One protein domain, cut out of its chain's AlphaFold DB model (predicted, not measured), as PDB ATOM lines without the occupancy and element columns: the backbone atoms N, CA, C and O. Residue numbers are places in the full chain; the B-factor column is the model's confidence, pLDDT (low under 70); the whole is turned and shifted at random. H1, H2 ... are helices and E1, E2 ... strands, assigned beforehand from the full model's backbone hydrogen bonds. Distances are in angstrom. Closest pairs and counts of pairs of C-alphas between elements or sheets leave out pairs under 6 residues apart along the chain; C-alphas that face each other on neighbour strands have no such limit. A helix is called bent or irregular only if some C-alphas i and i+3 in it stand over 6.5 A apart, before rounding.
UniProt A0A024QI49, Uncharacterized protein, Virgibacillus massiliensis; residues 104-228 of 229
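What this domain is: This is residues 104 to 228 of the 229 residues of an uncharacterized protein of Virgibacillus massiliensis (UniProt A0A024QI49). The model is a loose, flat V: one arm is a narrow three-stranded sheet of E1, E2 and E5, the other is the long helix H3 with H4 crossing it, and the corner between them holds the two-stranded sheet E3 E4 with the short helices H1 and H2. The printed part has 125 residues with four named helices and five named strands, in the order E1 E2 E3 H1 H2 H3 H4 E4 E5. Both sheets, E1 - E2 - E5 and E3 - E4, are antiparallel, and the class is mixed, helices and strands. The whole is loose, with a radius of gyration of the C-alphas of 19.2 A and spans of 53 by 49 by 23 A.

Where its parts are: E1 is residues 106 to 108, 6.5 A long, beginning at C-alpha 106 (160.502, 54.340, 155.056). E2 is residues 111 to 117, 18.9 A, and E3 is residues 121 to 124, 10.0 A. H1 is residues 127 to 136, 14.2 A, and H2 is residues 140 to 143, 5.6 A. H3, residues 151 to 180, is 44.4 A long, from (141.198, 42.850, 127.644) to (137.556, 85.109, 140.694); it is neither bent nor irregular, but only just: C-alphas 155 and 158 are 6.5 A apart. H4, residues 188 to 209, is 31.2 A long and has a kink of 33 degrees near residue 202; it is only just irregular, with C-alphas 201 and 204 7.0 A apart. E4 is residues 214 to 217, 9.8 A, and E5 is residues 221 to 227, 19.4 A, ending at C-alpha 227 (164.592, 45.836, 147.873).

How they stand to each other: E1 and E2 form a hairpin, with N 106 and O 113 2.8 A apart. E2 is also antiparallel to E5, with N 114 and O 224 2.9 A apart. None of the helices is on this sheet. E3 and E4 are antiparallel, with N 123 and O 215 2.9 A apart. The closest C-alphas of E3 and H3 are those of Val 122 and Gln 155, 5.3 A. H1 is close to H2 but not clearly touching, the closest C-alphas being those of Phe 134 and Leu 140, 4.6 A. H2 touches H3 at residues 151 to 154 alone, closest at the C-alphas of Val 143 and Arg 153, 5.5 A. H3 touches H4 with residues 162 to 174 alone, closest at the C-alphas of Ala 170 and Leu 195, 5.4 A; they run opposite ways at a steep tilt of 48 degrees. Every O i to N i+4 pair is within hydrogen-bond range in H1, 24 of 26 in H3 and 16 of 18 in H4; H2 is too short for one.

The domain as a whole: The C-alphas farthest apart are those of Pro 147 and Glu 182, 58.5 A. The printed part has no cut, and no link is long. Residues 147 and 182 have pLDDT under 70.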
ATOM      1  N   LYS A 104     154.048  57.739 155.758       85.25
ATOM      2  CA  LYS A 104     155.371  58.223 155.339       85.25
ATOM      3  C   LYS A 104     156.221  57.079 154.786       85.25
ATOM      4  O   LYS A 104     156.215  55.956 155.290       85.25
ATOM      5  N   LYS A 105     157.001  57.396 153.753       87.44
ATOM      6  CA  LYS A 105     157.970  56.471 153.162       87.44
ATOM      7  C   LYS A 105     159.071  56.143 154.172       87.44
ATOM      8  O   LYS A 105     159.699  57.049 154.715       87.44
ATOM      9  N   LEU A 106     159.338  54.854 154.348       86.44
ATOM     10  CA  LEU A 106     160.502  54.340 155.056       86.44
ATOM     11  C   LEU A 106     161.594  54.003 154.043       86.44
ATOM     12  O   LEU A 106     161.341  53.320 153.047       86.44
ATOM     13  N   SER A 107     162.804  54.487 154.303       87.88
ATOM     14  CA  SER A 107     163.987  54.181 153.503       87.88
ATOM     15  C   SER A 107     165.033  53.561 154.415       87.88
ATOM     16  O   SER A 107     165.494  54.214 155.346       87.88
ATOM     17  N   PHE A 108     165.374  52.309 154.141       85.69
ATOM     18  CA  PHE A 108     166.414  51.545 154.818       85.69
ATOM     19  C   PHE A 108     167.504  51.179 153.808       85.69
ATOM     20  O   PHE A 108     167.274  51.212 152.597       85.69
ATOM     21  N   ASP A 109     168.669  50.763 154.298       85.56
ATOM     22  CA  ASP A 109     169.788  50.358 153.439       85.56
ATOM     23  C   ASP A 109     169.400  49.191 152.512       85.56
ATOM     24  O   ASP A 109     169.689  49.195 151.316       85.56
ATOM     25  N   ILE A 110     168.641  48.230 153.048       85.88
ATOM     26  CA  ILE A 110     168.198  47.023 152.337       85.88
ATOM     27  C   ILE A 110     166.995  47.247 151.405       85.88
ATOM     28  O   ILE A 110     166.713  46.410 150.546       85.88
ATOM     29  N   GLY A 111     166.263  48.357 151.550       87.56
ATOM     30  CA  GLY A 111     165.053  48.594 150.770       87.56
ATOM     31  C   GLY A 111     164.186  49.751 151.255       87.56
ATOM     32  O   GLY A 111     164.446  50.405 152.260       87.56
ATOM     33  N   THR A 112     163.109  50.006 150.522       88.06
ATOM     34  CA  THR A 112     162.149  51.074 150.811       88.06
ATOM     35  C   THR A 112     160.745  50.505 150.951       88.06
ATOM     36  O   THR A 112     160.333  49.682 150.134       88.06
ATOM     37  N   ALA A 113     160.006  50.960 151.962       87.81
ATOM     38  CA  ALA A 113     158.586  50.670 152.130       87.81
ATOM     39  C   ALA A 113     157.796  51.973 151.975       87.81
ATOM     40  O   ALA A 113     158.062  52.963 152.660       87.81
ATOM     41  N   SER A 114     156.842  52.001 151.049       86.88
ATOM     42  CA  SER A 114     156.024  53.189 150.799       86.88
ATOM     43  C   SER A 114     154.574  52.832 150.544       86.88
ATOM     44  O   SER A 114     154.281  51.856 149.849       86.88
ATOM     45  N   LEU A 115     153.675  53.656 151.076       85.44
ATOM     46  CA  LEU A 115     152.259  53.574 150.770       85.44
ATOM     47  C   LEU A 115     152.046  54.049 149.333       85.44
ATOM     48  O   LEU A 115     152.358  55.192 148.989       85.44
ATOM     49  N   ARG A 116     151.555  53.155 148.479       82.06
ATOM     50  CA  ARG A 116     151.207  53.484 147.103       82.06
ATOM     51  C   ARG A 116     149.698  53.405 146.966       82.06
ATOM     52  O   ARG A 116     149.102  52.353 147.183       82.06
ATOM     53  N   ARG A 117     149.091  54.520 146.569       77.56
ATOM     54  CA  ARG A 117     147.698  54.531 146.130       77.56
ATOM     55  C   ARG A 117     147.640  53.882 144.754       77.56
ATOM     56  O   ARG A 117     148.280  54.352 143.811       77.56
ATOM     57  N   ASN A 118     146.914  52.779 144.650       76.44
ATOM     58  CA  ASN A 118     146.531  52.242 143.359       76.44
ATOM     59  C   ASN A 118     145.365  53.083 142.843       76.44
ATOM     60  O   ASN A 118     144.365  53.258 143.535       76.44
ATOM     61  N   ASN A 119     145.523  53.641 141.646       74.44
ATOM     62  CA  ASN A 119     144.461  54.416 141.015       74.44
ATOM     63  C   ASN A 119     143.263  53.520 140.684       74.44
ATOM     64  O   ASN A 119     143.406  52.302 140.555       74.44
ATOM     65  N   HIS A 120     142.107  54.157 140.507       79.81
ATOM     66  CA  HIS A 120     140.882  53.531 140.019       79.81
ATOM     67  C   HIS A 120     141.153  52.726 138.747       79.81
ATOM     68  O   HIS A 120     141.890  53.180 137.865       79.81
ATOM     69  N   LYS A 121     140.566  51.534 138.652       82.75
ATOM     70  CA  LYS A 121     140.671  50.683 137.463       82.75
ATOM     71  C   LYS A 121     139.334  50.043 137.160       82.75
ATOM     72  O   LYS A 121     138.615  49.654 138.072       82.75
ATOM     73  N   VAL A 122     139.037  49.886 135.879       83.94
ATOM     74  CA  VAL A 122     137.909  49.079 135.421       83.94
ATOM     75  C   VAL A 122     138.430  47.693 135.067       83.94
ATOM     76  O   VAL A 122     139.430  47.563 134.365       83.94
ATOM     77  N   THR A 123     137.767  46.655 135.560       85.00
ATOM     78  CA  THR A 123     138.064  45.258 135.232       85.00
ATOM     79  C   THR A 123     136.914  44.624 134.477       85.00
ATOM     80  O   THR A 123     135.751  44.917 134.741       85.00
ATOM     81  N   MET A 124     137.260  43.744 133.540       84.06
ATOM     82  CA  MET A 124     136.303  42.964 132.762       84.06
ATOM     83  C   MET A 124     136.008  41.662 133.509       84.06
ATOM     84  O   MET A 124     136.933  40.905 133.796       84.06
ATOM     85  N   GLU A 125     134.742  41.426 133.837       84.81
ATOM     86  CA  GLU A 125     134.259  40.215 134.509       84.81
ATOM     87  C   GLU A 125     133.697  39.190 133.513       84.81
ATOM     88  O   GLU A 125     133.829  37.990 133.738       84.81
ATOM     89  N   ASP A 126     133.110  39.648 132.400       82.75
ATOM     90  CA  ASP A 126     132.501  38.781 131.383       82.75
ATOM     91  C   ASP A 126     132.842  39.263 129.964       82.75
ATOM     92  O   ASP A 126     132.396  40.322 129.514       82.75
ATOM     93  N   GLU A 127     133.632  38.460 129.246       80.75
ATOM     94  CA  GLU A 127     134.076  38.760 127.882       80.75
ATOM     95  C   GLU A 127     132.916  38.771 126.874       80.75
ATOM     96  O   GLU A 127     132.911  39.587 125.950       80.75
ATOM     97  N   ASN A 128     131.897  37.923 127.050       82.88
ATOM     98  CA  ASN A 128     130.783  37.832 126.104       82.88
ATOM     99  C   ASN A 128     129.891  39.073 126.182       82.88
ATOM    100  O   ASN A 128     129.498  39.630 125.154       82.88
ATOM    101  N   LYS A 129     129.614  39.540 127.404       82.44
ATOM    102  CA  LYS A 129     128.856  40.777 127.629       82.44
ATOM    103  C   LYS A 129     129.630  42.008 127.167       82.44
ATOM    104  O   LYS A 129     129.067  42.860 126.479       82.44
ATOM    105  N   ALA A 130     130.935  42.053 127.442       80.44
ATOM    106  CA  ALA A 130     131.809  43.107 126.942       80.44
ATOM    107  C   ALA A 130     131.804  43.171 125.405       80.44
ATOM    108  O   ALA A 130     131.662  44.251 124.826       80.44
ATOM    109  N   LYS A 131     131.879  42.015 124.733       80.69
ATOM    110  CA  LYS A 131     131.818  41.920 123.268       80.69
ATOM    111  C   LYS A 131     130.515  42.472 122.704       80.69
ATOM    112  O   LYS A 131     130.553  43.269 121.769       80.69
ATOM    113  N   ALA A 132     129.383  42.086 123.292       82.06
ATOM    114  CA  ALA A 132     128.069  42.571 122.882       82.06
ATOM    115  C   ALA A 132     127.952  44.097 123.033       82.06
ATOM    116  O   ALA A 132     127.467  44.771 122.126       82.06
ATOM    117  N   TYR A 133     128.463  44.662 124.132       83.38
ATOM    118  CA  TYR A 133     128.469  46.110 124.347       83.38
ATOM    119  C   TYR A 133     129.291  46.861 123.290       83.38
ATOM    120  O   TYR A 133     128.795  47.814 122.685       83.38
ATOM    121  N   PHE A 134     130.533  46.440 123.031       83.62
ATOM    122  CA  PHE A 134     131.376  47.116 122.040       83.62
ATOM    123  C   PHE A 134     130.853  46.953 120.612       83.62
ATOM    124  O   PHE A 134     131.018  47.856 119.792       83.62
ATOM    125  N   GLN A 135     130.192  45.831 120.314       83.38
ATOM    126  CA  GLN A 135     129.525  45.610 119.035       83.38
ATOM    127  C   GLN A 135     128.318  46.539 118.857       83.38
ATOM    128  O   GLN A 135     128.198  47.177 117.814       83.38
ATOM    129  N   ASN A 136     127.472  46.676 119.882       82.06
ATOM    130  CA  ASN A 136     126.278  47.525 119.834       82.06
ATOM    131  C   ASN A 136     126.603  49.024 119.744       82.06
ATOM    132  O   ASN A 136     125.826  49.782 119.175       82.06
ATOM    133  N   ASN A 137     127.756  49.444 120.269       80.75
ATOM    134  CA  ASN A 137     128.209  50.837 120.221       80.75
ATOM    135  C   ASN A 137     129.156  51.141 119.046       80.75
ATOM    136  O   ASN A 137     129.657  52.256 118.941       80.75
ATOM    137  N   GLY A 138     129.436  50.167 118.171       78.38
ATOM    138  CA  GLY A 138     130.289  50.369 116.993       78.38
ATOM    139  C   GLY A 138     131.786  50.554 117.286       78.38
ATOM    140  O   GLY A 138     132.529  50.942 116.392       78.38
ATOM    141  N   VAL A 139     132.246  50.248 118.504       79.50
ATOM    142  CA  VAL A 139     133.637  50.473 118.965       79.50
ATOM    143  C   VAL A 139     134.457  49.174 119.010       79.50
ATOM    144  O   VAL A 139     135.617  49.149 119.411       79.50
ATOM    145  N   LEU A 140     133.870  48.056 118.574       73.69
ATOM    146  CA  LEU A 140     134.490  46.730 118.641       73.69
ATOM    147  C   LEU A 140     135.869  46.668 117.963       73.69
ATOM    148  O   LEU A 140     136.759  45.981 118.457       73.69
ATOM    149  N   GLN A 141     136.075  47.412 116.873       75.06
ATOM    150  CA  GLN A 141     137.354  47.418 116.154       75.06
ATOM    151  C   GLN A 141     138.508  48.051 116.942       75.06
ATOM    152  O   GLN A 141     139.658  47.675 116.728       75.06
ATOM    153  N   GLU A 142     138.232  48.954 117.885       73.31
ATOM    154  CA  GLU A 142     139.280  49.611 118.681       73.31
ATOM    155  C   GLU A 142     139.870  48.677 119.755       73.31
ATOM    156  O   GLU A 142     141.033  48.810 120.156       73.31
ATOM    157  N   VAL A 143     139.078  47.693 120.189       73.56
ATOM    158  CA  VAL A 143     139.395  46.761 121.284       73.56
ATOM    159  C   VAL A 143     139.634  45.322 120.810       73.56
ATOM    160  O   VAL A 143     139.854  44.434 121.632       73.56
ATOM    161  N   LEU A 144     139.611  45.066 119.500       77.88
ATOM    162  CA  LEU A 144     139.857  43.744 118.920       77.88
ATOM    163  C   LEU A 144     141.357  43.451 118.766       77.88
ATOM    164  O   LEU A 144     142.127  44.275 118.272       77.88
ATOM    165  N   LYS A 145     141.751  42.224 119.118       74.88
ATOM    166  CA  LYS A 145     143.025  41.612 118.728       74.88
ATOM    167  C   LYS A 145     142.734  40.175 118.302       74.88
ATOM    168  O   LYS A 145     142.581  39.310 119.157       74.88
ATOM    169  N   GLU A 146     142.607  39.930 116.997       71.44
ATOM    170  CA  GLU A 146     142.186  38.621 116.465       71.44
ATOM    171  C   GLU A 146     142.937  37.449 117.130       71.44
ATOM    172  O   GLU A 146     144.171  37.498 117.201       71.44
ATOM    173  N   PRO A 147     142.249  36.392 117.619       64.38
ATOM    174  CA  PRO A 147     140.803  36.101 117.572       64.38
ATOM    175  C   PRO A 147     139.973  36.569 118.799       64.38
ATOM    176  O   PRO A 147     138.786  36.247 118.881       64.38
ATOM    177  N   SER A 148     140.557  37.301 119.753       73.25
ATOM    178  CA  SER A 148     139.947  37.644 121.055       73.25
ATOM    179  C   SER A 148     139.785  39.157 121.280       73.25
ATOM    180  O   SER A 148     140.288  39.985 120.518       73.25
ATOM    181  N   ILE A 149     139.090  39.551 122.349       73.94
ATOM    182  CA  ILE A 149     139.117  40.949 122.801       73.94
ATOM    183  C   ILE A 149     140.469  41.234 123.463       73.94
ATOM    184  O   ILE A 149     140.967  40.443 124.264       73.94
ATOM    185  N   ASP A 150     141.071  42.384 123.158       81.31
ATOM    186  CA  ASP A 150     142.190  42.900 123.939       81.31
ATOM    187  C   ASP A 150     141.650  43.437 125.269       81.31
ATOM    188  O   ASP A 150     141.215  44.586 125.385       81.31
ATOM    189  N   VAL A 151     141.676  42.570 126.283       81.00
ATOM    190  CA  VAL A 151     141.198  42.850 127.644       81.00
ATOM    191  C   VAL A 151     141.803  44.137 128.203       81.00
ATOM    192  O   VAL A 151     141.114  44.905 128.868       81.00
ATOM    193  N   THR A 152     143.074  44.412 127.901       82.50
ATOM    194  CA  THR A 152     143.759  45.604 128.413       82.50
ATOM    195  C   THR A 152     143.192  46.865 127.772       82.50
ATOM    196  O   THR A 152     142.928  47.848 128.464       82.50
ATOM    197  N   ARG A 153     142.957  46.847 126.455       81.94
ATOM    198  CA  ARG A 153     142.339  47.980 125.750       81.94
ATOM    199  C   ARG A 153     140.897  48.201 126.182       81.94
ATOM    200  O   ARG A 153     140.529  49.340 126.442       81.94
ATOM    201  N   ALA A 154     140.119  47.131 126.322       82.00
ATOM    202  CA  ALA A 154     138.736  47.197 126.789       82.00
ATOM    203  C   ALA A 154     138.628  47.808 128.197       82.00
ATOM    204  O   ALA A 154     137.799  48.683 128.434       82.00
ATOM    205  N   GLN A 155     139.502  47.396 129.119       82.88
ATOM    206  CA  GLN A 155     139.571  47.948 130.475       82.88
ATOM    207  C   GLN A 155     140.010  49.419 130.487       82.88
ATOM    208  O   GLN A 155     139.452  50.235 131.222       82.88
ATOM    209  N   ASN A 156     140.981  49.779 129.645       84.88
ATOM    210  CA  ASN A 156     141.483  51.148 129.566       84.88
ATOM    211  C   ASN A 156     140.520  52.105 128.854       84.88
ATOM    212  O   ASN A 156     140.554  53.295 129.150       84.88
ATOM    213  N   TYR A 157     139.657  51.620 127.956       85.25
ATOM    214  CA  TYR A 157     138.732  52.454 127.183       85.25
ATOM    215  C   TYR A 157     137.881  53.364 128.081       85.25
ATOM    216  O   TYR A 157     137.891  54.584 127.926       85.25
ATOM    217  N   PHE A 158     137.214  52.782 129.081       81.81
ATOM    218  CA  PHE A 158     136.361  53.534 130.005       81.81
ATOM    219  C   PHE A 158     137.159  54.490 130.894       81.81
ATOM    220  O   PHE A 158     136.720  55.611 131.139       81.81
ATOM    221  N   MET A 159     138.353  54.080 131.332       84.50
ATOM    222  CA  MET A 159     139.226  54.937 132.137       84.50
ATOM    223  C   MET A 159     139.751  56.134 131.338       84.50
ATOM    224  O   MET A 159     139.792  57.238 131.867       84.50
ATOM    225  N   ILE A 160     140.089  55.954 130.059       86.19
ATOM    226  CA  ILE A 160     140.550  57.039 129.181       86.19
ATOM    227  C   ILE A 160     139.426  58.052 128.941       86.19
ATOM    228  O   ILE A 160     139.652  59.254 129.075       86.19
ATOM    229  N   GLN A 161     138.217  57.577 128.626       84.56
ATOM    230  CA  GLN A 161     137.043  58.439 128.445       84.56
ATOM    231  C   GLN A 161     136.734  59.230 129.723       84.56
ATOM    232  O   GLN A 161     136.534  60.445 129.685       84.56
ATOM    233  N   PHE A 162     136.782  58.559 130.876       86.00
ATOM    234  CA  PHE A 162     136.587  59.194 132.175       86.00
ATOM    235  C   PHE A 162     137.660  60.250 132.478       86.00
ATOM    236  O   PHE A 162     137.330  61.368 132.865       86.00
ATOM    237  N   GLU A 163     138.940  59.944 132.255       86.06
ATOM    238  CA  GLU A 163     140.037  60.893 132.469       86.06
ATOM    239  C   GLU A 163     139.914  62.140 131.586       86.06
ATOM    240  O   GLU A 163     140.212  63.246 132.042       86.06
ATOM    241  N   GLN A 164     139.481  61.986 130.334       88.00
ATOM    242  CA  GLN A 164     139.241  63.114 129.433       88.00
ATOM    243  C   GLN A 164     138.076  63.978 129.921       88.00
ATOM    244  O   GLN A 164     138.203  65.204 129.984       88.00
ATOM    245  N   HIS A 165     136.974  63.347 130.331       86.44
ATOM    246  CA  HIS A 165     135.816  64.048 130.875       86.44
ATOM    247  C   HIS A 165     136.188  64.854 132.128       86.44
ATOM    248  O   HIS A 165     135.976  66.068 132.182       86.44
ATOM    249  N   VAL A 166     136.845  64.212 133.095       87.94
ATOM    250  CA  VAL A 166     137.264  64.851 134.345       87.94
ATOM    251  C   VAL A 166     138.259  65.987 134.108       87.94
ATOM    252  O   VAL A 166     138.128  67.037 134.734       87.94
ATOM    253  N   LYS A 167     139.214  65.834 133.180       87.81
ATOM    254  CA  LYS A 167     140.144  66.921 132.825       87.81
ATOM    255  C   LYS A 167     139.410  68.156 132.315       87.81
ATOM    256  O   LYS A 167     139.690  69.249 132.793       87.81
ATOM    257  N   SER A 168     138.439  67.990 131.417       90.12
ATOM    258  CA  SER A 168     137.690  69.131 130.875       90.12
ATOM    259  C   SER A 168     136.875  69.876 131.946       90.12
ATOM    260  O   SER A 168     136.871  71.107 131.983       90.12
ATOM    261  N   LEU A 169     136.243  69.147 132.873       86.56
ATOM    262  CA  LEU A 169     135.506  69.734 133.997       86.56
ATOM    263  C   LEU A 169     136.433  70.425 135.006       86.56
ATOM    264  O   LEU A 169     136.123  71.517 135.496       86.56
ATOM    265  N   ALA A 170     137.581  69.813 135.304       86.31
ATOM    266  CA  ALA A 170     138.580  70.396 136.188       86.31
ATOM    267  C   ALA A 170     139.163  71.686 135.590       86.31
ATOM    268  O   ALA A 170     139.266  72.686 136.292       86.31
ATOM    269  N   GLU A 171     139.468  71.707 134.288       88.56
ATOM    270  CA  GLU A 171     139.935  72.903 133.574       88.56
ATOM    271  C   GLU A 171     138.899  74.035 133.601       88.56
ATOM    272  O   GLU A 171     139.255  75.190 133.846       88.56
ATOM    273  N   ALA A 172     137.612  73.724 133.419       88.50
ATOM    274  CA  ALA A 172     136.543  74.716 133.535       88.50
ATOM    275  C   ALA A 172     136.483  75.332 134.947       88.50
ATOM    276  O   ALA A 172     136.391  76.554 135.086       88.50
ATOM    277  N   THR A 173     136.606  74.501 135.984       83.50
ATOM    278  CA  THR A 173     136.584  74.931 137.394       83.50
ATOM    279  C   THR A 173     137.826  75.755 137.751       83.50
ATOM    280  O   THR A 173     137.722  76.812 138.372       83.50
ATOM    281  N   ILE A 174     139.005  75.329 137.285       86.00
ATOM    282  CA  ILE A 174     140.270  76.062 137.428       86.00
ATOM    283  C   ILE A 174     140.162  77.451 136.792       86.00
ATOM    284  O   ILE A 174     140.536  78.446 137.412       86.00
ATOM    285  N   ASN A 175     139.619  77.546 135.576       87.25
ATOM    286  CA  ASN A 175     139.457  78.822 134.883       87.25
ATOM    287  C   ASN A 175     138.500  79.767 135.622       87.25
ATOM    288  O   ASN A 175     138.761  80.970 135.681       87.25
ATOM    289  N   GLN A 176     137.434  79.239 136.226       85.94
ATOM    290  CA  GLN A 176     136.519  80.021 137.063       85.94
ATOM    291  C   GLN A 176     137.206  80.537 138.338       85.94
ATOM    292  O   GLN A 176     137.116  81.729 138.633       85.94
ATOM    293  N   GLU A 177     137.953  79.692 139.061       84.31
ATOM    294  CA  GLU A 177     138.707  80.122 140.252       84.31
ATOM    295  C   GLU A 177     139.801  81.149 139.907       84.31
ATOM    296  O   GLU A 177     140.016  82.113 140.644       84.31
ATOM    297  N   ILE A 178     140.468  80.998 138.758       85.06
ATOM    298  CA  ILE A 178     141.443  81.975 138.255       85.06
ATOM    299  C   ILE A 178     140.777  83.328 137.988       85.06
ATOM    300  O   ILE A 178     141.353  84.358 138.335       85.06
ATOM    301  N   GLN A 179     139.583  83.350 137.391       83.94
ATOM    302  CA  GLN A 179     138.862  84.592 137.098       83.94
ATOM    303  C   GLN A 179     138.363  85.305 138.363       83.94
ATOM    304  O   GLN A 179     138.342  86.533 138.385       83.94
ATOM    305  N   MET A 180     138.004  84.555 139.409       81.56
ATOM    306  CA  MET A 180     137.556  85.109 140.694       81.56
ATOM    307  C   MET A 180     138.708  85.492 141.640       81.56
ATOM    308  O   MET A 180     138.501  86.247 142.587       81.56
ATOM    309  N   SER A 181     139.927  85.001 141.398       80.44
ATOM    310  CA  SER A 181     141.115  85.327 142.196       80.44
ATOM    311  C   SER A 181     141.628  86.737 141.899       80.44
ATOM    312  O   SER A 181     141.934  87.074 140.753       80.44
ATOM    313  N   GLU A 182     141.854  87.537 142.944       69.38
ATOM    314  CA  GLU A 182     142.439  88.887 142.841       69.38
ATOM    315  C   GLU A 182     143.778  88.907 142.080       69.38
ATOM    316  O   GLU A 182     144.121  89.883 141.415       69.38
ATOM    317  N   LYS A 183     144.540  87.807 142.148       77.19
ATOM    318  CA  LYS A 183     145.859  87.669 141.507       77.19
ATOM    319  C   LYS A 183     145.810  86.986 140.139       77.19
ATOM    320  O   LYS A 183     146.869  86.780 139.544       77.19
ATOM    321  N   LYS A 184     144.620  86.605 139.654       78.25
ATOM    322  CA  LYS A 184     144.402  85.848 138.406       78.25
ATOM    323  C   LYS A 184     145.285  84.602 138.271       78.25
ATOM    324  O   LYS A 184     145.740  84.261 137.180       78.25
ATOM    325  N   LYS A 185     145.600  83.958 139.396       81.44
ATOM    326  CA  LYS A 185     146.455  82.768 139.473       81.44
ATOM    327  C   LYS A 185     146.012  81.889 140.634       81.44
ATOM    328  O   LYS A 185     145.620  82.405 141.683       81.44
ATOM    329  N   ILE A 186     146.164  80.581 140.457       85.19
ATOM    330  CA  ILE A 186     146.063  79.572 141.513       85.19
ATOM    331  C   ILE A 186     147.388  78.809 141.624       85.19
ATOM    332  O   ILE A 186     148.256  78.897 140.755       85.19
ATOM    333  N   THR A 187     147.597  78.112 142.740       86.12
ATOM    334  CA  THR A 187     148.816  77.316 142.933       86.12
ATOM    335  C   THR A 187     148.673  75.942 142.282       86.12
ATOM    336  O   THR A 187     147.586  75.368 142.272       86.12
ATOM    337  N   LYS A 188     149.795  75.339 141.860       85.69
ATOM    338  CA  LYS A 188     149.829  73.943 141.374       85.69
ATOM    339  C   LYS A 188     149.272  72.931 142.382       85.69
ATOM    340  O   LYS A 188     148.884  71.830 142.007       85.69
ATOM    341  N   LYS A 189     149.294  73.269 143.675       85.62
ATOM    342  CA  LYS A 189     148.690  72.444 144.724       85.62
ATOM    343  C   LYS A 189     147.162  72.462 144.602       85.62
ATOM    344  O   LYS A 189     146.567  71.394 144.572       85.62
ATOM    345  N   ARG A 190     146.565  73.646 144.432       85.12
ATOM    346  CA  ARG A 190     145.114  73.811 144.267       85.12
ATOM    347  C   ARG A 190     144.594  73.186 142.969       85.12
ATOM    348  O   ARG A 190     143.569  72.526 143.000       85.12
ATOM    349  N   GLU A 191     145.329  73.292 141.862       84.62
ATOM    350  CA  GLU A 191     144.981  72.596 140.604       84.62
ATOM    351  C   GLU A 191     144.831  71.079 140.800       84.62
ATOM    352  O   GLU A 191     143.890  70.464 140.302       84.62
ATOM    353  N   LYS A 192     145.750  70.469 141.562       84.88
ATOM    354  CA  LYS A 192     145.695  69.037 141.881       84.88
ATOM    355  C   LYS A 192     144.537  68.688 142.812       84.88
ATOM    356  O   LYS A 192     143.959  67.618 142.656       84.88
ATOM    357  N   GLU A 193     144.221  69.561 143.764       84.88
ATOM    358  CA  GLU A 193     143.065  69.396 144.654       84.88
ATOM    359  C   GLU A 193     141.758  69.434 143.855       84.88
ATOM    360  O   GLU A 193     140.978  68.498 143.961       84.88
ATOM    361  N   ILE A 194     141.573  70.418 142.966       83.12
ATOM    362  CA  ILE A 194     140.385  70.523 142.100       83.12
ATOM    363  C   ILE A 194     140.242  69.287 141.207       83.12
ATOM    364  O   ILE A 194     139.141  68.757 141.046       83.12
ATOM    365  N   LEU A 195     141.345  68.801 140.633       85.75
ATOM    366  CA  LEU A 195     141.320  67.577 139.836       85.75
ATOM    367  C   LEU A 195     140.854  66.383 140.681       85.75
ATOM    368  O   LEU A 195     139.985  65.639 140.240       85.75
ATOM    369  N   GLN A 196     141.389  66.221 141.893       83.88
ATOM    370  CA  GLN A 196     140.996  65.136 142.791       83.88
ATOM    371  C   GLN A 196     139.529  65.256 143.232       83.88
ATOM    372  O   GLN A 196     138.809  64.268 143.173       83.88
ATOM    373  N   GLU A 197     139.067  66.458 143.588       85.38
ATOM    374  CA  GLU A 197     137.665  66.741 143.932       85.38
ATOM    375  C   GLU A 197     136.724  66.389 142.767       85.38
ATOM    376  O   GLU A 197     135.664  65.797 142.966       85.38
ATOM    377  N   THR A 198     137.129  66.704 141.533       84.94
ATOM    378  CA  THR A 198     136.351  66.383 140.327       84.94
ATOM    379  C   THR A 198     136.324  64.875 140.066       84.94
ATOM    380  O   THR A 198     135.266  64.337 139.749       84.94
ATOM    381  N   ILE A 199     137.451  64.173 140.248       84.88
ATOM    382  CA  ILE A 199     137.507  62.703 140.182       84.88
ATOM    383  C   ILE A 199     136.531  62.102 141.198       84.88
ATOM    384  O   ILE A 199     135.703  61.275 140.824       84.88
ATOM    385  N   ASP A 200     136.607  62.532 142.459       83.88
ATOM    386  CA  ASP A 200     135.814  61.971 143.555       83.88
ATOM    387  C   ASP A 200     134.307  62.234 143.363       83.88
ATOM    388  O   ASP A 200     133.484  61.386 143.712       83.88
ATOM    389  N   ARG A 201     133.936  63.365 142.743       84.75
ATOM    390  CA  ARG A 201     132.544  63.703 142.408       84.75
ATOM    391  C   ARG A 201     131.978  62.874 141.254       84.75
ATOM    392  O   ARG A 201     130.823  62.465 141.324       84.75
ATOM    393  N   GLU A 202     132.755  62.646 140.197       84.12
ATOM    394  CA  GLU A 202     132.273  61.960 138.986       84.12
ATOM    395  C   GLU A 202     132.428  60.432 139.050       84.12
ATOM    396  O   GLU A 202     131.816  59.704 138.265       84.12
ATOM    397  N   LEU A 203     133.214  59.909 139.995       82.50
ATOM    398  CA  LEU A 203     133.441  58.469 140.144       82.50
ATOM    399  C   LEU A 203     132.159  57.634 140.333       82.50
ATOM    400  O   LEU A 203     132.041  56.584 139.695       82.50
ATOM    401  N   PRO A 204     131.190  58.059 141.171       82.62
ATOM    402  CA  PRO A 204     129.929  57.340 141.329       82.62
ATOM    403  C   PRO A 204     129.130  57.269 140.023       82.62
ATOM    404  O   PRO A 204     128.508  56.245 139.740       82.62
ATOM    405  N   ASN A 205     129.196  58.318 139.194       83.00
ATOM    406  CA  ASN A 205     128.530  58.352 137.891       83.00
ATOM    407  C   ASN A 205     129.161  57.343 136.927       83.00
ATOM    408  O   ASN A 205     128.445  56.644 136.212       83.00
ATOM    409  N   LEU A 206     130.493  57.212 136.936       83.25
ATOM    410  CA  LEU A 206     131.172  56.164 136.172       83.25
ATOM    411  C   LEU A 206     130.700  54.778 136.620       83.25
ATOM    412  O   LEU A 206     130.353  53.959 135.780       83.25
ATOM    413  N   GLN A 207     130.635  54.526 137.930       81.88
ATOM    414  CA  GLN A 207     130.205  53.231 138.460       81.88
ATOM    415  C   GLN A 207     128.773  52.862 138.043       81.88
ATOM    416  O   GLN A 207     128.519  51.698 137.741       81.88
ATOM    417  N   GLN A 208     127.851  53.827 138.013       81.56
ATOM    418  CA  GLN A 208     126.459  53.601 137.603       81.56
ATOM    419  C   GLN A 208     126.301  53.384 136.094       81.56
ATOM    420  O   GLN A 208     125.410  52.653 135.673       81.56
ATOM    421  N   ASN A 209     127.170  54.001 135.290       82.00
ATOM    422  CA  ASN A 209     127.100  53.958 133.830       82.00
ATOM    423  C   ASN A 209     127.993  52.876 133.204       82.00
ATOM    424  O   ASN A 209     128.068  52.780 131.978       82.00
ATOM    425  N   LEU A 210     128.689  52.068 134.013       84.38
ATOM    426  CA  LEU A 210     129.469  50.948 133.500       84.38
ATOM    427  C   LEU A 210     128.534  49.855 132.957       84.38
ATOM    428  O   LEU A 210     127.588  49.458 133.639       84.38
ATOM    429  N   PRO A 211     128.796  49.342 131.745       81.69
ATOM    430  CA  PRO A 211     127.977  48.290 131.168       81.69
ATOM    431  C   PRO A 211     128.153  46.961 131.901       81.69
ATOM    432  O   PRO A 211     129.188  46.692 132.520       81.69
ATOM    433  N   GLU A 212     127.145  46.094 131.782       78.38
ATOM    434  CA  GLU A 212     127.221  44.744 132.332       78.38
ATOM    435  C   GLU A 212     128.452  43.994 131.800       78.38
ATOM    436  O   GLU A 212     128.746  44.010 130.604       78.38
ATOM    437  N   GLY A 213     129.161  43.306 132.697       76.06
ATOM    438  CA  GLY A 213     130.427  42.634 132.388       76.06
ATOM    439  C   GLY A 213     131.669  43.457 132.738       76.06
ATOM    440  O   GLY A 213     132.778  42.943 132.593       76.06
ATOM    441  N   PHE A 214     131.508  44.683 133.243       83.12
ATOM    442  CA  PHE A 214     132.592  45.490 133.800       83.12
ATOM    443  C   PHE A 214     132.321  45.898 135.244       83.12
ATOM    444  O   PHE A 214     131.184  46.131 135.647       83.12
ATOM    445  N   LYS A 215     133.400  46.044 136.013       85.69
ATOM    446  CA  LYS A 215     133.349  46.506 137.398       85.69
ATOM    447  C   LYS A 215     134.430  47.535 137.673       85.69
ATOM    448  O   LYS A 215     135.575  47.373 137.249       85.69
ATOM    449  N   LEU A 216     134.066  48.578 138.413       81.81
ATOM    450  CA  LEU A 216     135.015  49.550 138.939       81.81
ATOM    451  C   LEU A 216     135.672  49.002 140.209       81.81
ATOM    452  O   LEU A 216     134.992  48.637 141.168       81.81
ATOM    453  N   ILE A 217     136.999  48.987 140.221       78.12
ATOM    454  CA  ILE A 217     137.811  48.737 141.405       78.12
ATOM    455  C   ILE A 217     138.180  50.091 142.008       78.12
ATOM    456  O   ILE A 217     138.839  50.926 141.376       78.12
ATOM    457  N   MET A 218     137.711  50.296 143.237       75.44
ATOM    458  CA  MET A 218     137.996  51.475 144.050       75.44
ATOM    459  C   MET A 218     139.490  51.546 144.399       75.44
ATOM    460  O   MET A 218     140.180  50.525 144.379       75.44
ATOM    461  N   PRO A 219     140.026  52.746 144.676       73.94
ATOM    462  CA  PRO A 219     141.446  52.898 144.900       73.94
ATOM    463  C   PRO A 219     141.795  52.266 146.243       73.94
ATOM    464  O   PRO A 219     141.204  52.588 147.271       73.94
ATOM    465  N   GLU A 220     142.782  51.382 146.230       76.94
ATOM    466  CA  GLU A 220     143.308  50.770 147.441       76.94
ATOM    467  C   GLU A 220     144.696  51.326 147.734       76.94
ATOM    468  O   GLU A 220     145.542  51.478 146.844       76.94
ATOM    469  N   GLU A 221     144.944  51.615 149.005       75.56
ATOM    470  CA  GLU A 221     146.280  51.929 149.484       75.56
ATOM    471  C   GLU A 221     146.988  50.633 149.863       75.56
ATOM    472  O   GLU A 221     146.635  49.951 150.832       75.56
ATOM    473  N   LYS A 222     148.010  50.291 149.080       81.94
ATOM    474  CA  LYS A 222     148.838  49.117 149.324       81.94
ATOM    475  C   LYS A 222     150.247  49.560 149.677       81.94
ATOM    476  O   LYS A 222     150.855  50.363 148.963       81.94
ATOM    477  N   VAL A 223     150.786  49.027 150.768       82.31
ATOM    478  CA  VAL A 223     152.207  49.196 151.053       82.31
ATOM    479  C   VAL A 223     153.005  48.384 150.044       82.31
ATOM    480  O   VAL A 223     152.734  47.216 149.770       82.31
ATOM    481  N   THR A 224     153.967  49.057 149.430       83.62
ATOM    482  CA  THR A 224     154.885  48.477 148.460       83.62
ATOM    483  C   THR A 224     156.277  48.476 149.061       83.62
ATOM    484  O   THR A 224     156.765  49.519 149.503       83.62
ATOM    485  N   THR A 225     156.899  47.301 149.090       83.31
ATOM    486  CA  THR A 225     158.282  47.089 149.512       83.31
ATOM    487  C   THR A 225     159.148  46.887 148.268       83.31
ATOM    488  O   THR A 225     158.815  46.111 147.373       83.31
ATOM    489  N   ARG A 226     160.248  47.636 148.161       84.00
ATOM    490  CA  ARG A 226     161.247  47.493 147.094       84.00
ATOM    491  C   ARG A 226     162.612  47.282 147.723       84.00
ATOM    492  O   ARG A 226     163.077  48.159 148.447       84.00
ATOM    493  N   PHE A 227     163.246  46.160 147.411       83.56
ATOM    494  CA  PHE A 227     164.592  45.836 147.873       83.56
ATOM    495  C   PHE A 227     165.650  46.427 146.934       83.56
ATOM    496  O   PHE A 227     165.399  46.604 145.740       83.56
ATOM    497  N   ASN A 228     166.807  46.771 147.498       77.06
ATOM    498  CA  ASN A 228     167.951  47.330 146.765       77.06
ATOM    499  C   ASN A 228     169.041  46.281 146.466       77.06
ATOM    500  O   ASN A 228     170.126  46.650 146.020       77.06
TER     501      ASN A 228